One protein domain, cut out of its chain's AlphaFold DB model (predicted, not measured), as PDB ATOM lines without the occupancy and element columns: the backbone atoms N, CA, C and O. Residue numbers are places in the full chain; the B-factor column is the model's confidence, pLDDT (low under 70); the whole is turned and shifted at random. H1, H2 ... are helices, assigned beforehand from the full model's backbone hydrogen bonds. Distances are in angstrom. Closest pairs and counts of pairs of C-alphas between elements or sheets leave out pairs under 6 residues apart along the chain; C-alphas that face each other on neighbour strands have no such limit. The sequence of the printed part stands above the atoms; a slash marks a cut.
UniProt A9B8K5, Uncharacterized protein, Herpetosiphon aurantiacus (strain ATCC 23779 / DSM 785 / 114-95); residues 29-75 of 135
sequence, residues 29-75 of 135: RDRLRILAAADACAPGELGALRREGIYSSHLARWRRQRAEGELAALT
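What this domain is: This is residues 29 to 75 of the 135 residues of an uncharacterized protein of Herpetosiphon aurantiacus (strain ATCC 23779 / DSM 785 / 114-95) (UniProt A9B8K5). Two helices of 12 residues each, H1 and H3, cross nearly at right angles, at 72 degrees, and make the core, with Leu 35 of H1 close to Leu 59 of H3. The short helix H2 sits at one end of the long axis and the still shorter H4 at the other; residues 40 to 45, of which 40 belongs to H1 and 45 to H2, stick out. The printed part has 47 residues with four named helices, H1, H2, H3 and H4 in chain order, and no named strand; the class is all helix. The whole is compact, with a radius of gyration of the C-alphas of 10.7 A, yet elongated in outline, spanning 30 by 19 by 15 A.

Where its parts are: Find C-alpha 29 at (522.396, 414.910, 348.585); from there H1, residues 29 to 40, runs 16.9 A to C-alpha 40 at (505.912, 414.087, 352.054). Look next at H3, residues 56 to 67, which measures 16.7 A from first to last C-alpha. Between them in the chain is H2, residues 45 to 50, 10.2 A long. H4, residues 70 to 73, is 5.1 A long and ends at C-alpha 73 at (524.626, 418.016, 338.757).

How they stand to each other: Start at H1, which touches H3 with residues 31 to 35 alone; the closest C-alphas, of Leu 35 and Leu 59, are 6.6 A apart. Their lines stand about perpendicular, but only just, at 72 degrees. With residues 29 to 32 alone, H1 only just touches H4, with 3 pairs of C-alphas within 8 A; the closest, of Leu 32 and Leu 71, are 7.3 A apart. H3 and H4 touch only at the corner, and only just, with 3 pairs of C-alphas within 8 A; the closest are those of Gln 65 and Leu 71, at 5.8 A. H1 and H2 are close but not clearly touching: their closest C-alphas, of Ala 38 and Leu 46, are 6.5 A apart. These two run opposite ways at a shallow tilt of 33 degrees, only just short of steep. H2 is apart from H4, and only just apart from H3, at 8.2 A. In H1 and H3 every O i to N i+4 pair is within hydrogen-bond range; in H2 0 of 2 are, beside 3 of 3 O i to N i+3 pairs, and H4 is too short for an O i to N i+4 pair.

The domain as a whole: Look for the two C-alphas farthest apart at Gly 44 and Ala 73, 31.0 A from each other. The first and last printed C-alphas, of Arg 29 and Thr 75, are 6.2 A apart. The printed part has no cut, and the three links are tight. The mean pLDDT of the printed part is 82.5; look for values under 70 at residues 43 to 44 and 74 to 75.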
ATOM      1  N   ARG A  29     523.117 416.114 348.154       84.69
ATOM      2  CA  ARG A  29     522.396 414.910 348.585       84.69
ATOM      3  C   ARG A  29     521.495 415.175 349.793       84.69
ATOM      4  O   ARG A  29     520.347 414.742 349.790       84.69
ATOM      5  N   ASP A  30     521.994 415.891 350.801       87.00
ATOM      6  CA  ASP A  30     521.201 416.226 351.989       87.00
ATOM      7  C   ASP A  30     520.029 417.133 351.639       87.00
ATOM      8  O   ASP A  30     518.913 416.881 352.081       87.00
ATOM      9  N   ARG A  31     520.255 418.129 350.775       90.44
ATOM     10  CA  ARG A  31     519.190 419.013 350.280       90.44
ATOM     11  C   ARG A  31     518.081 418.231 349.579       90.44
ATOM     12  O   ARG A  31     516.914 418.476 349.856       90.44
ATOM     13  N   LEU A  32     518.426 417.262 348.730       88.25
ATOM     14  CA  LEU A  32     517.437 416.407 348.061       88.25
ATOM     15  C   LEU A  32     516.663 415.522 349.049       88.25
ATOM     16  O   LEU A  32     515.449 415.395 348.920       88.25
ATOM     17  N   ARG A  33     517.341 414.952 350.056       87.81
ATOM     18  CA  ARG A  33     516.696 414.161 351.117       87.81
ATOM     19  C   ARG A  33     515.716 415.002 351.934       87.81
ATOM     20  O   ARG A  33     514.598 414.563 352.181       87.81
ATOM     21  N   ILE A  34     516.125 416.210 352.326       89.00
ATOM     22  CA  ILE A  34     515.289 417.139 353.094       89.00
ATOM     23  C   ILE A  34     514.088 417.599 352.263       89.00
ATOM     24  O   ILE A  34     512.982 417.650 352.784       89.00
ATOM     25  N   LEU A  35     514.277 417.887 350.970       89.50
ATOM     26  CA  LEU A  35     513.169 418.217 350.073       89.50
ATOM     27  C   LEU A  35     512.164 417.069 349.953       89.50
ATOM     28  O   LEU A  35     510.974 417.314 350.071       89.50
ATOM     29  N   ALA A  36     512.632 415.830 349.777       87.81
ATOM     30  CA  ALA A  36     511.748 414.668 349.696       87.81
ATOM     31  C   ALA A  36     510.939 414.464 350.987       87.81
ATOM     32  O   ALA A  36     509.742 414.202 350.923       87.81
ATOM     33  N   ALA A  37     511.571 414.641 352.152       86.81
ATOM     34  CA  ALA A  37     510.878 414.602 353.439       86.81
ATOM     35  C   ALA A  37     509.860 415.750 353.576       86.81
ATOM     36  O   ALA A  37     508.731 415.526 353.993       86.81
ATOM     37  N   ALA A  38     510.230 416.968 353.170       86.94
ATOM     38  CA  ALA A  38     509.354 418.135 353.238       86.94
ATOM     39  C   ALA A  38     508.166 418.064 352.264       86.94
ATOM     40  O   ALA A  38     507.114 418.618 352.565       86.94
ATOM     41  N   ASP A  39     508.331 417.410 351.112       84.50
ATOM     42  CA  ASP A  39     507.258 417.185 350.138       84.50
ATOM     43  C   ASP A  39     506.292 416.068 350.599       84.50
ATOM     44  O   ASP A  39     505.137 416.058 350.183       84.50
ATOM     45  N   ALA A  40     506.738 415.152 351.471       83.50
ATOM     46  CA  ALA A  40     505.912 414.087 352.054       83.50
ATOM     47  C   ALA A  40     505.120 414.523 353.306       83.50
ATOM     48  O   ALA A  40     504.161 413.855 353.685       83.50
ATOM     49  N   CYS A  41     505.509 415.625 353.952       81.94
ATOM     50  CA  CYS A  41     504.820 416.169 355.123       81.94
ATOM     51  C   CYS A  41     503.586 417.001 354.743       81.94
ATOM     52  O   CYS A  41     503.593 417.758 353.770       81.94
ATOM     53  N   ALA A  42     502.549 416.946 355.582       75.06
ATOM     54  CA  ALA A  42     501.379 417.808 355.447       75.06
ATOM     55  C   ALA A  42     501.720 419.284 355.762       75.06
ATOM     56  O   ALA A  42     502.616 419.563 356.574       75.06
ATOM     57  N   PRO A  43     501.004 420.262 355.166       63.38
ATOM     58  CA  PRO A  43     501.189 421.679 355.471       63.38
ATOM     59  C   PRO A  43     500.849 421.959 356.945       63.38
ATOM     60  O   PRO A  43     499.691 422.069 357.326       63.38
ATOM     61  N   GLY A  44     501.884 422.049 357.782       68.00
ATOM     62  CA  GLY A  44     501.775 422.249 359.234       68.00
ATOM     63  C   GLY A  44     502.926 421.595 359.998       68.00
ATOM     64  O   GLY A  44     503.496 422.196 360.908       68.00
ATOM     65  N   GLU A  45     503.373 420.426 359.542       71.44
ATOM     66  CA  GLU A  45     504.478 419.676 360.160       71.44
ATOM     67  C   GLU A  45     505.859 420.196 359.739       71.44
ATOM     68  O   GLU A  45     506.858 419.991 360.429       71.44
ATOM     69  N   LEU A  46     505.909 421.000 358.670       74.56
ATOM     70  CA  LEU A  46     507.118 421.699 358.229       74.56
ATOM     71  C   LEU A  46     507.677 422.659 359.297       74.56
ATOM     72  O   LEU A  46     508.828 423.080 359.207       74.56
ATOM     73  N   GLY A  47     506.888 423.020 360.316       73.00
ATOM     74  CA  GLY A  47     507.346 423.828 361.446       73.00
ATOM     75  C   GLY A  47     508.450 423.160 362.274       73.00
ATOM     76  O   GLY A  47     509.288 423.869 362.834       73.00
ATOM     77  N   ALA A  48     508.506 421.822 362.302       78.75
ATOM     78  CA  ALA A  48     509.539 421.071 363.018       78.75
ATOM     79  C   ALA A  48     510.948 421.349 362.466       78.75
ATOM     80  O   ALA A  48     511.896 421.497 363.237       78.75
ATOM     81  N   LEU A  49     511.064 421.564 361.150       79.69
ATOM     82  CA  LEU A  49     512.326 421.853 360.460       79.69
ATOM     83  C   LEU A  49     512.976 423.171 360.914       79.69
ATOM     84  O   LEU A  49     514.189 423.339 360.787       79.69
ATOM     85  N   ARG A  50     512.208 424.089 361.523       81.31
ATOM     86  CA  ARG A  50     512.761 425.327 362.103       81.31
ATOM     87  C   ARG A  50     513.697 425.039 363.273       81.31
ATOM     88  O   ARG A  50     514.672 425.761 363.452       81.31
ATOM     89  N   ARG A  51     513.429 423.974 364.038       79.31
ATOM     90  CA  ARG A  51     514.289 423.534 365.149       79.31
ATOM     91  C   ARG A  51     515.622 422.980 364.644       79.31
ATOM     92  O   ARG A  51     516.630 423.105 365.324       79.31
ATOM     93  N   GLU A  52     515.631 422.451 363.423       79.50
ATOM     94  CA  GLU A  52     516.822 421.953 362.724       79.50
ATOM     95  C   GLU A  52     517.552 423.052 361.921       79.50
ATOM     96  O   GLU A  52     518.523 422.780 361.217       79.50
ATOM     97  N   GLY A  53     517.097 424.312 362.005       83.94
ATOM     98  CA  GLY A  53     517.685 425.445 361.283       83.94
ATOM     99  C   GLY A  53     517.310 425.518 359.795       83.94
ATOM    100  O   GLY A  53     517.932 426.262 359.030       83.94
ATOM    101  N   ILE A  54     516.295 424.766 359.362       87.56
ATOM    102  CA  ILE A  54     515.812 424.743 357.980       87.56
ATOM    103  C   ILE A  54     514.542 425.594 357.880       87.56
ATOM    104  O   ILE A  54     513.506 425.299 358.473       87.56
ATOM    105  N   TYR A  55     514.626 426.669 357.098       88.44
ATOM    106  CA  TYR A  55     513.530 427.615 356.898       88.44
ATOM    107  C   TYR A  55     512.816 427.381 355.562       88.44
ATOM    108  O   TYR A  55     513.367 426.797 354.627       88.44
ATOM    109  N   SER A  56     511.595 427.907 355.439       83.25
ATOM    110  CA  SER A  56     510.800 427.848 354.202       83.25
ATOM    111  C   SER A  56     511.525 428.457 352.996       83.25
ATOM    112  O   SER A  56     511.393 427.954 351.881       83.25
ATOM    113  N   SER A  57     512.348 429.485 353.215       86.56
ATOM    114  CA  SER A  57     513.202 430.098 352.191       86.56
ATOM    115  C   SER A  57     514.272 429.140 351.654       86.56
ATOM    116  O   SER A  57     514.544 429.145 350.451       86.56
ATOM    117  N   HIS A  58     514.842 428.276 352.505       89.50
ATOM    118  CA  HIS A  58     515.781 427.235 352.077       89.50
ATOM    119  C   HIS A  58     515.080 426.221 351.176       89.50
ATOM    120  O   HIS A  58     515.574 425.929 350.091       89.50
ATOM    121  N   LEU A  59     513.894 425.755 351.580       89.31
ATOM    122  CA  LEU A  59     513.102 424.811 350.790       89.31
ATOM    123  C   LEU A  59     512.702 425.409 349.437       89.31
ATOM    124  O   LEU A  59     512.881 424.764 348.409       89.31
ATOM    125  N   ALA A  60     512.228 426.658 349.409       89.44
ATOM    126  CA  ALA A  60     511.877 427.347 348.169       89.44
ATOM    127  C   ALA A  60     513.081 427.470 347.219       89.44
ATOM    128  O   ALA A  60     512.971 427.157 346.031       89.44
ATOM    129  N   ARG A  61     514.249 427.862 347.747       89.94
ATOM    130  CA  ARG A  61     515.492 427.926 346.969       89.94
ATOM    131  C   ARG A  61     515.886 426.553 346.435       89.94
ATOM    132  O   ARG A  61     516.181 426.429 345.253       89.94
ATOM    133  N   TRP A  62     515.889 425.519 347.271       91.50
ATOM    134  CA  TRP A  62     516.313 424.184 346.850       91.50
ATOM    135  C   TRP A  62     515.330 423.544 345.862       91.50
ATOM    136  O   TRP A  62     515.776 422.838 344.965       91.50
ATOM    137  N   ARG A  63     514.021 423.820 345.956       90.81
ATOM    138  CA  ARG A  63     513.038 423.385 344.945       90.81
ATOM    139  C   ARG A  63     513.344 423.977 343.571       90.81
ATOM    140  O   ARG A  63     513.302 423.246 342.587       90.81
ATOM    141  N   ARG A  64     513.727 425.257 343.511       89.81
ATOM    142  CA  ARG A  64     514.185 425.899 342.268       89.81
ATOM    143  C   ARG A  64     515.456 425.236 341.727       89.81
ATOM    144  O   ARG A  64     515.456 424.775 340.595       89.81
ATOM    145  N   GLN A  65     516.468 425.057 342.579       88.88
ATOM    146  CA  GLN A  65     517.720 424.386 342.200       88.88
ATOM    147  C   GLN A  65     517.521 422.921 341.766       88.88
ATOM    148  O   GLN A  65     518.310 422.382 340.993       88.88
ATOM    149  N   ARG A  66     516.484 422.241 342.277       87.31
ATOM    150  CA  ARG A  66     516.074 420.906 341.814       87.31
ATOM    151  C   ARG A  66     515.462 420.976 340.415       87.31
ATOM    152  O   ARG A  66     515.810 420.143 339.587       87.31
ATOM    153  N   ALA A  67     514.571 421.937 340.169       85.12
ATOM    154  CA  ALA A  67     513.927 422.129 338.869       85.12
ATOM    155  C   ALA A  67     514.937 422.510 337.772       85.12
ATOM    156  O   ALA A  67     514.837 422.024 336.653       85.12
ATOM    157  N   GLU A  68     515.950 423.304 338.118       85.94
ATOM    158  CA  GLU A  68     517.056 423.706 337.234       85.94
ATOM    159  C   GLU A  68     518.123 422.604 337.055       85.94
ATOM    160  O   GLU A  68     519.068 422.762 336.289       85.94
ATOM    161  N   GLY A  69     518.004 421.472 337.762       80.50
ATOM    162  CA  GLY A  69     518.946 420.350 337.673       80.50
ATOM    163  C   GLY A  69     520.283 420.561 338.397       80.50
ATOM    164  O   GLY A  69     521.096 419.634 338.457       80.50
ATOM    165  N   GLU A  70     520.507 421.719 339.023       79.88
ATOM    166  CA  GLU A  70     521.745 422.052 339.741       79.88
ATOM    167  C   GLU A  70     522.035 421.069 340.883       79.88
ATOM    168  O   GLU A  70     523.167 420.617 341.060       79.88
ATOM    169  N   LEU A  71     521.012 420.687 341.657       78.25
ATOM    170  CA  LEU A  71     521.199 419.747 342.769       78.25
ATOM    171  C   LEU A  71     521.589 418.344 342.290       78.25
ATOM    172  O   LEU A  71     522.346 417.665 342.978       78.25
ATOM    173  N   ALA A  72     521.115 417.926 341.113       72.94
ATOM    174  CA  ALA A  72     521.477 416.643 340.518       72.94
ATOM    175  C   ALA A  72     522.892 416.678 339.913       72.94
ATOM    176  O   ALA A  72     523.641 415.710 340.061       72.94
ATOM    177  N   ALA A  73     523.285 417.801 339.304       70.19
ATOM    178  CA  ALA A  73     524.626 418.016 338.757       70.19
ATOM    179  C   ALA A  73     525.716 418.092 339.844       70.19
ATOM    180  O   ALA A  73     526.844 417.655 339.626       70.19
ATOM    181  N   LEU A  74     525.372 418.607 341.030       68.38
ATOM    182  CA  LEU A  74     526.272 418.705 342.185       68.38
ATOM    183  C   LEU A  74     526.391 417.406 342.989       68.38
ATOM    184  O   LEU A  74     527.272 417.290 343.845       68.38
ATOM    185  N   THR A  75     525.520 416.421 342.757       66.38
ATOM    186  CA  THR A  75     525.733 415.083 343.313       66.38
ATOM    187  C   THR A  75     526.918 414.444 342.592       66.38
ATOM    188  O   THR A  75     526.865 414.318 341.368       66.38
TER     189      THR A  75